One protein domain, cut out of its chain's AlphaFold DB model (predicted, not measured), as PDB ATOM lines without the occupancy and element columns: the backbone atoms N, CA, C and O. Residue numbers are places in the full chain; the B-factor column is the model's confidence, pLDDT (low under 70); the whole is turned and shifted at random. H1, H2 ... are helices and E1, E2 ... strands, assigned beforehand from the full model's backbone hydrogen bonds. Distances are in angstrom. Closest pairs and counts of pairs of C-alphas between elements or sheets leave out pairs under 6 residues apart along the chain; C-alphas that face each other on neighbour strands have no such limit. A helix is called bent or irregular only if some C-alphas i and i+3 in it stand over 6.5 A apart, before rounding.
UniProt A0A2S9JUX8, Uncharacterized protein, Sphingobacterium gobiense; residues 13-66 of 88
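What this domain is: This is residues 13 to 66 of the 88 residues of an uncharacterized protein of Sphingobacterium gobiense (UniProt A0A2S9JUX8). Picture a loose, open triangle: helix H2 makes one side, the extended stretch with the short strand E1 makes another, and helix H1 with the looping link after it makes the third. The two helices stand steeply to each other and only just meet, the start of H1 against part of H2; residues 49 to 54 and 59 to 66 stick out from the body. The printed part has 54 residues, with two named helices and one named strand in the order H1, H2, E1, and its class is mostly helix. E1 pairs with no named strand. The whole is loose, with a radius of gyration of the C-alphas of 12.8 A and spans of 32 by 30 by 21 A.

How they stand to each other: Start with H1, residues 13 to 23, and look for H2, residues 39 to 50, beyond a long link of 15 residues. The two only just touch, with 3 pairs of C-alphas within 8 A; the closest C-alphas are those of Leu 14 and Phe 45, 7.8 A apart. H2 touches H1 with residues 41 to 45 alone. Their lines stand at a steep tilt of 60 degrees, and they run opposite ways. In both H1 and H2 every O i to N i+4 pair is within hydrogen-bond range, and neither helix is bent. Go on over a short link of 6 residues to E1, residues 57 to 60. H2 and E1 are apart. Between H1 and E1 there is 1 pair of C-alphas within 8 A, those of Asp 13 and Val 58, 7.9 A apart.

Where its parts are: Find C-alpha 13 at (0.853, 46.794, 41.696); from there H1 runs 15.5 A to C-alpha 23 at (11.987, 45.367, 31.003). Residues 24 to 38 hold no named element, and their C-alphas lie 10 to 16 A from the mean of all C-alphas. H2 begins at Gln 39 and measures 16.7 A to the C-alpha of Asn 50. E1 begins at Ile 57 and runs 10.0 A to C-alpha 60 at (8.718, 46.233, 48.043).

The domain as a whole: The two C-alphas farthest apart are those of Asn 29 and Gly 66, at 34.4 A, while the first and last printed C-alphas, of Asp 13 and Gly 66, are 17.8 A apart. Residues 49 to 54, of which 49 and 50 belong to H2, stand free, and so do residues 59 to 66, of which 59 and 60 belong to E1. Without them the body has 40 residues and spans 25 by 21 by 14 A. The printed part has no cut. The mean pLDDT of the printed part is 91.2, and residues 62 to 66 are under 70.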
ATOM      1  N   ASP A  13      -0.480  47.316  41.993       95.00
ATOM      2  CA  ASP A  13       0.853  46.794  41.696       95.00
ATOM      3  C   ASP A  13       0.958  46.268  40.243       95.00
ATOM      4  O   ASP A  13       2.061  46.024  39.751       95.00
ATOM      5  N   LEU A  14      -0.161  46.118  39.516       95.81
ATOM      6  CA  LEU A  14      -0.193  45.486  38.189       95.81
ATOM      7  C   LEU A  14       0.669  46.217  37.151       95.81
ATOM      8  O   LEU A  14       1.361  45.573  36.362       95.81
ATOM      9  N   ILE A  15       0.670  47.555  37.159       95.44
ATOM     10  CA  ILE A  15       1.517  48.350  36.254       95.44
ATOM     11  C   ILE A  15       2.994  48.056  36.503       95.44
ATOM     12  O   ILE A  15       3.741  47.834  35.549       95.44
ATOM     13  N   ASP A  16       3.410  48.007  37.765       94.25
ATOM     14  CA  ASP A  16       4.798  47.728  38.120       94.25
ATOM     15  C   ASP A  16       5.187  46.291  37.753       94.25
ATOM     16  O   ASP A  16       6.267  46.076  37.205       94.25
ATOM     17  N   ILE A  17       4.294  45.319  37.951       95.44
ATOM     18  CA  ILE A  17       4.522  43.914  37.578       95.44
ATOM     19  C   ILE A  17       4.741  43.775  36.067       95.44
ATOM     20  O   ILE A  17       5.752  43.212  35.644       95.44
ATOM     21  N   VAL A  18       3.847  44.325  35.236       96.12
ATOM     22  CA  VAL A  18       3.999  44.243  33.771       96.12
ATOM     23  C   VAL A  18       5.217  45.045  33.304       96.12
ATOM     24  O   VAL A  18       5.928  44.609  32.404       96.12
ATOM     25  N   SER A  19       5.519  46.178  33.946       95.06
ATOM     26  CA  SER A  19       6.731  46.967  33.680       95.06
ATOM     27  C   SER A  19       8.004  46.161  33.946       95.06
ATOM     28  O   SER A  19       8.945  46.228  33.154       95.06
ATOM     29  N   LEU A  20       8.038  45.376  35.028       93.94
ATOM     30  CA  LEU A  20       9.159  44.489  35.341       93.94
ATOM     31  C   LEU A  20       9.315  43.392  34.284       93.94
ATOM     32  O   LEU A  20      10.425  43.196  33.796       93.94
ATOM     33  N   LEU A  21       8.221  42.737  33.884       94.81
ATOM     34  CA  LEU A  21       8.250  41.715  32.832       94.81
ATOM     35  C   LEU A  21       8.673  42.301  31.479       94.81
ATOM     36  O   LEU A  21       9.503  41.724  30.790       94.81
ATOM     37  N   TYR A  22       8.165  43.474  31.107       94.00
ATOM     38  CA  TYR A  22       8.516  44.134  29.848       94.00
ATOM     39  C   TYR A  22       9.983  44.584  29.790       94.00
ATOM     40  O   TYR A  22      10.576  44.634  28.714       94.00
ATOM     41  N   LYS A  23      10.579  44.945  30.930       90.56
ATOM     42  CA  LYS A  23      11.987  45.367  31.003       90.56
ATOM     43  C   LYS A  23      12.975  44.201  31.002       90.56
ATOM     44  O   LYS A  23      14.164  44.457  30.836       90.56
ATOM     45  N   ASP A  24      12.508  42.969  31.186       92.75
ATOM     46  CA  ASP A  24      13.325  41.767  31.036       92.75
ATOM     47  C   ASP A  24      13.666  41.512  29.557       92.75
ATOM     48  O   ASP A  24      12.840  41.736  28.672       92.75
ATOM     49  N   ASP A  25      14.876  41.021  29.275       90.75
ATOM     50  CA  ASP A  25      15.372  40.839  27.903       90.75
ATOM     51  C   ASP A  25      14.501  39.882  27.070       90.75
ATOM     52  O   ASP A  25      14.323  40.080  25.862       90.75
ATOM     53  N   LEU A  26      13.921  38.858  27.704       91.50
ATOM     54  CA  LEU A  26      12.997  37.938  27.041       91.50
ATOM     55  C   LEU A  26      11.581  38.517  27.000       91.50
ATOM     56  O   LEU A  26      10.887  38.394  25.985       91.50
ATOM     57  N   GLY A  27      11.152  39.150  28.092       88.56
ATOM     58  CA  GLY A  27       9.817  39.723  28.218       88.56
ATOM     59  C   GLY A  27       9.567  40.926  27.305       88.56
ATOM     60  O   GLY A  27       8.467  41.057  26.772       88.56
ATOM     61  N   LYS A  28      10.580  41.736  26.981       91.69
ATOM     62  CA  LYS A  28      10.447  42.909  26.094       91.69
ATOM     63  C   LYS A  28       9.879  42.587  24.710       91.69
ATOM     64  O   LYS A  28       9.241  43.435  24.090       91.69
ATOM     65  N   ASN A  29      10.109  41.368  24.224       91.81
ATOM     66  CA  ASN A  29       9.620  40.909  22.922       91.81
ATOM     67  C   ASN A  29       8.237  40.238  22.994       91.81
ATOM     68  O   ASN A  29       7.663  39.913  21.957       91.81
ATOM     69  N   ARG A  30       7.720  39.989  24.201       91.62
ATOM     70  CA  ARG A  30       6.480  39.243  24.451       91.62
ATOM     71  C   ARG A  30       5.383  40.093  25.077       91.62
ATOM     72  O   ARG A  30       4.211  39.856  24.804       91.62
ATOM     73  N   GLU A  31       5.759  41.043  25.922       94.38
ATOM     74  CA  GLU A  31       4.832  41.842  26.710       94.38
ATOM     75  C   GLU A  31       4.434  43.131  25.979       94.38
ATOM     76  O   GLU A  31       5.239  43.760  25.286       94.38
ATOM     77  N   ALA A  32       3.187  43.557  26.173       92.94
ATOM     78  CA  ALA A  32       2.645  44.784  25.601       92.94
ATOM     79  C   ALA A  32       2.473  45.850  26.692       92.94
ATOM     80  O   ALA A  32       1.411  45.973  27.303       92.94
ATOM     81  N   PHE A  33       3.519  46.647  26.924       93.94
ATOM     82  CA  PHE A  33       3.497  47.708  27.933       93.94
ATOM     83  C   PHE A  33       3.015  49.048  27.359       93.94
ATOM     84  O   PHE A  33       3.805  49.939  27.049       93.94
ATOM     85  N   ASN A  34       1.695  49.184  27.221       92.88
ATOM     86  CA  ASN A  34       1.024  50.440  26.875       92.88
ATOM     87  C   ASN A  34       0.218  50.941  28.078       92.88
ATOM     88  O   ASN A  34      -0.223  50.133  28.885       92.88
ATOM     89  N   ILE A  35       0.012  52.256  28.206       90.75
ATOM     90  CA  ILE A  35      -0.866  52.827  29.239       90.75
ATOM     91  C   ILE A  35      -2.059  53.505  28.543       90.75
ATOM     92  O   ILE A  35      -1.831  54.402  27.729       90.75
ATOM     93  N   PRO A  36      -3.314  53.105  28.837       93.88
ATOM     94  CA  PRO A  36      -3.717  52.072  29.804       93.88
ATOM     95  C   PRO A  36      -3.249  50.662  29.404       93.88
ATOM     96  O   PRO A  36      -3.118  50.370  28.214       93.88
ATOM     97  N   LEU A  37      -2.994  49.806  30.404       94.94
ATOM     98  CA  LEU A  37      -2.587  48.420  30.160       94.94
ATOM     99  C   LEU A  37      -3.648  47.686  29.329       94.94
ATOM    100  O   LEU A  37      -4.844  47.900  29.555       94.94
ATOM    101  N   PRO A  38      -3.240  46.788  28.413       97.06
ATOM    102  CA  PRO A  38      -4.169  45.888  27.745       97.06
ATOM    103  C   PRO A  38      -5.061  45.150  28.748       97.06
ATOM    104  O   PRO A  38      -4.582  44.634  29.760       97.06
ATOM    105  N   GLN A  39      -6.354  45.065  28.433       96.94
ATOM    106  CA  GLN A  39      -7.371  44.461  29.299       96.94
ATOM    107  C   GLN A  39      -7.033  43.015  29.704       96.94
ATOM    108  O   GLN A  39      -7.359  42.595  30.811       96.94
ATOM    109  N   SER A  40      -6.300  42.289  28.858       97.50
ATOM    110  CA  SER A  40      -5.834  40.928  29.134       97.50
ATOM    111  C   SER A  40      -5.019  40.812  30.426       97.50
ATOM    112  O   SER A  40      -5.104  39.792  31.099       97.50
ATOM    113  N   TYR A  41      -4.252  41.842  30.809       97.75
ATOM    114  CA  TYR A  41      -3.510  41.821  32.075       97.75
ATOM    115  C   TYR A  41      -4.434  41.951  33.285       97.75
ATOM    116  O   TYR A  41      -4.195  41.305  34.301       97.75
ATOM    117  N   LEU A  42      -5.497  42.754  33.175       97.25
ATOM    118  CA  LEU A  42      -6.505  42.878  34.228       97.25
ATOM    119  C   LEU A  42      -7.283  41.570  34.391       97.25
ATOM    120  O   LEU A  42      -7.435  41.090  35.505       97.25
ATOM    121  N   GLU A  43      -7.723  40.970  33.285       98.25
ATOM    122  CA  GLU A  43      -8.426  39.682  33.295       98.25
ATOM    123  C   GLU A  43      -7.552  38.560  33.866       98.25
ATOM    124  O   GLU A  43      -8.011  37.779  34.697       98.25
ATOM    125  N   ALA A  44      -6.278  38.498  33.470       97.94
ATOM    126  CA  ALA A  44      -5.337  37.521  34.008       97.94
ATOM    127  C   ALA A  44      -5.118  37.707  35.515       97.94
ATOM    128  O   ALA A  44      -5.134  36.725  36.254       97.94
ATOM    129  N   PHE A  45      -4.954  38.949  35.977       98.19
ATOM    130  CA  PHE A  45      -4.792  39.251  37.398       98.19
ATOM    131  C   PHE A  45      -6.017  38.825  38.216       98.19
ATOM    132  O   PHE A  45      -5.864  38.155  39.233       98.19
ATOM    133  N   GLU A  46      -7.227  39.146  37.752       98.12
ATOM    134  CA  GLU A  46      -8.471  38.721  38.407       98.12
ATOM    135  C   GLU A  46      -8.606  37.192  38.432       98.12
ATOM    136  O   GLU A  46      -8.988  36.624  39.452       98.12
ATOM    137  N   ASN A  47      -8.255  36.499  37.344       98.25
ATOM    138  CA  ASN A  47      -8.289  35.034  37.306       98.25
ATOM    139  C   ASN A  47      -7.317  34.408  38.316       98.25
ATOM    140  O   ASN A  47      -7.691  33.459  38.998       98.25
ATOM    141  N   ILE A  48      -6.101  34.951  38.435       97.88
ATOM    142  CA  ILE A  48      -5.109  34.507  39.423       97.88
ATOM    143  C   ILE A  48      -5.632  34.756  40.840       97.88
ATOM    144  O   ILE A  48      -5.607  33.855  41.666       97.88
ATOM    145  N   ASN A  49      -6.148  35.957  41.113       96.94
ATOM    146  CA  ASN A  49      -6.603  36.350  42.447       96.94
ATOM    147  C   ASN A  49      -7.848  35.572  42.921       96.94
ATOM    148  O   ASN A  49      -8.083  35.450  44.121       96.94
ATOM    149  N   ASN A  50      -8.648  35.048  41.989       97.50
ATOM    150  CA  ASN A  50      -9.823  34.228  42.290       97.50
ATOM    151  C   ASN A  50      -9.517  32.721  42.395       97.50
ATOM    152  O   ASN A  50     -10.389  31.966  42.831       97.50
ATOM    153  N   ASP A  51      -8.322  32.261  42.007       98.06
ATOM    154  CA  ASP A  51      -7.921  30.858  42.140       98.06
ATOM    155  C   ASP A  51      -7.274  30.623  43.518       98.06
ATOM    156  O   ASP A  51      -6.175  31.113  43.768       98.06
ATOM    157  N   PRO A  52      -7.890  29.829  44.417       97.19
ATOM    158  CA  PRO A  52      -7.342  29.577  45.751       97.19
ATOM    159  C   PRO A  52      -6.009  28.808  45.747       97.19
ATOM    160  O   PRO A  52      -5.401  28.649  46.803       97.19
ATOM    161  N   ASN A  53      -5.565  28.296  44.594       98.00
ATOM    162  CA  ASN A  53      -4.278  27.617  44.440       98.00
ATOM    163  C   ASN A  53      -3.189  28.523  43.848       98.00
ATOM    164  O   ASN A  53      -2.093  28.035  43.563       98.00
ATOM    165  N   GLN A  54      -3.475  29.809  43.623       97.50
ATOM    166  CA  GLN A  54      -2.528  30.756  43.049       97.50
ATOM    167  C   GLN A  54      -2.424  32.022  43.891       97.50
ATOM    168  O   GLN A  54      -3.406  32.565  44.380       97.50
ATOM    169  N   GLU A  55      -1.199  32.520  44.022       96.06
ATOM    170  CA  GLU A  55      -0.910  33.787  44.680       96.06
ATOM    171  C   GLU A  55       0.151  34.532  43.871       96.06
ATOM    172  O   GLU A  55       1.167  33.958  43.469       96.06
ATOM    173  N   LEU A  56      -0.062  35.830  43.656       97.50
ATOM    174  CA  LEU A  56       0.949  36.715  43.090       97.50
ATOM    175  C   LEU A  56       1.541  37.547  44.225       97.50
ATOM    176  O   LEU A  56       0.830  38.308  44.873       97.50
ATOM    177  N   ILE A  57       2.837  37.394  44.486       96.81
ATOM    178  CA  ILE A  57       3.536  38.080  45.581       96.81
ATOM    179  C   ILE A  57       4.458  39.155  45.006       96.81
ATOM    180  O   ILE A  57       5.220  38.897  44.075       96.81
ATOM    181  N   VAL A  58       4.439  40.346  45.604       94.94
ATOM    182  CA  VAL A  58       5.376  41.434  45.300       94.94
ATOM    183  C   VAL A  58       6.316  41.689  46.469       94.94
ATOM    184  O   VAL A  58       5.964  41.530  47.641       94.94
ATOM    185  N   VAL A  59       7.530  42.127  46.134       92.44
ATOM    186  CA  VAL A  59       8.538  42.537  47.111       92.44
ATOM    187  C   VAL A  59       8.804  44.024  46.953       92.44
ATOM    188  O   VAL A  59       9.307  44.477  45.926       92.44
ATOM    189  N   LYS A  60       8.491  44.792  47.993       84.38
ATOM    190  CA  LYS A  60       8.718  46.233  48.043       84.38
ATOM    191  C   LYS A  60       9.927  46.529  48.915       84.38
ATOM    192  O   LYS A  60       9.982  46.180  50.091       84.38
ATOM    193  N   PHE A  61      10.911  47.198  48.328       74.12
ATOM    194  CA  PHE A  61      12.130  47.599  49.029       74.12
ATOM    195  C   PHE A  61      12.010  48.990  49.686       74.12
ATOM    196  O   PHE A  61      12.673  49.269  50.684       74.12
ATOM    197  N   TYR A  62      11.146  49.867  49.163       67.81
ATOM    198  CA  TYR A  62      11.203  51.302  49.469       67.81
ATOM    199  C   TYR A  62      10.167  51.815  50.485       67.81
ATOM    200  O   TYR A  62      10.396  52.865  51.087       67.81
ATOM    201  N   GLU A  63       9.067  51.098  50.742       60.72
ATOM    202  CA  GLU A  63       7.996  51.590  51.634       60.72
ATOM    203  C   GLU A  63       8.496  51.834  53.067       60.72
ATOM    204  O   GLU A  63       8.217  52.871  53.668       60.72
ATOM    205  N   LYS A  64       9.334  50.936  53.600       54.03
ATOM    206  CA  LYS A  64       9.938  51.112  54.932       54.03
ATOM    207  C   LYS A  64      11.068  52.142  54.987       54.03
ATOM    208  O   LYS A  64      11.460  52.532  56.081       54.03
ATOM    209  N   GLN A  65      11.591  52.573  53.841       56.50
ATOM    210  CA  GLN A  65      12.602  53.631  53.763       56.50
ATOM    211  C   GLN A  65      11.961  55.029  53.642       56.50
ATOM    212  O   GLN A  65      12.671  56.019  53.502       56.50
ATOM    213  N   GLY A  66      10.624  55.125  53.713       58.78
ATOM    214  CA  GLY A  66       9.886  56.391  53.681       58.78
ATOM    215  C   GLY A  66       9.604  56.929  52.276       58.78
ATOM    216  O   GLY A  66       9.120  58.052  52.141       58.78
TER     217      GLY A  66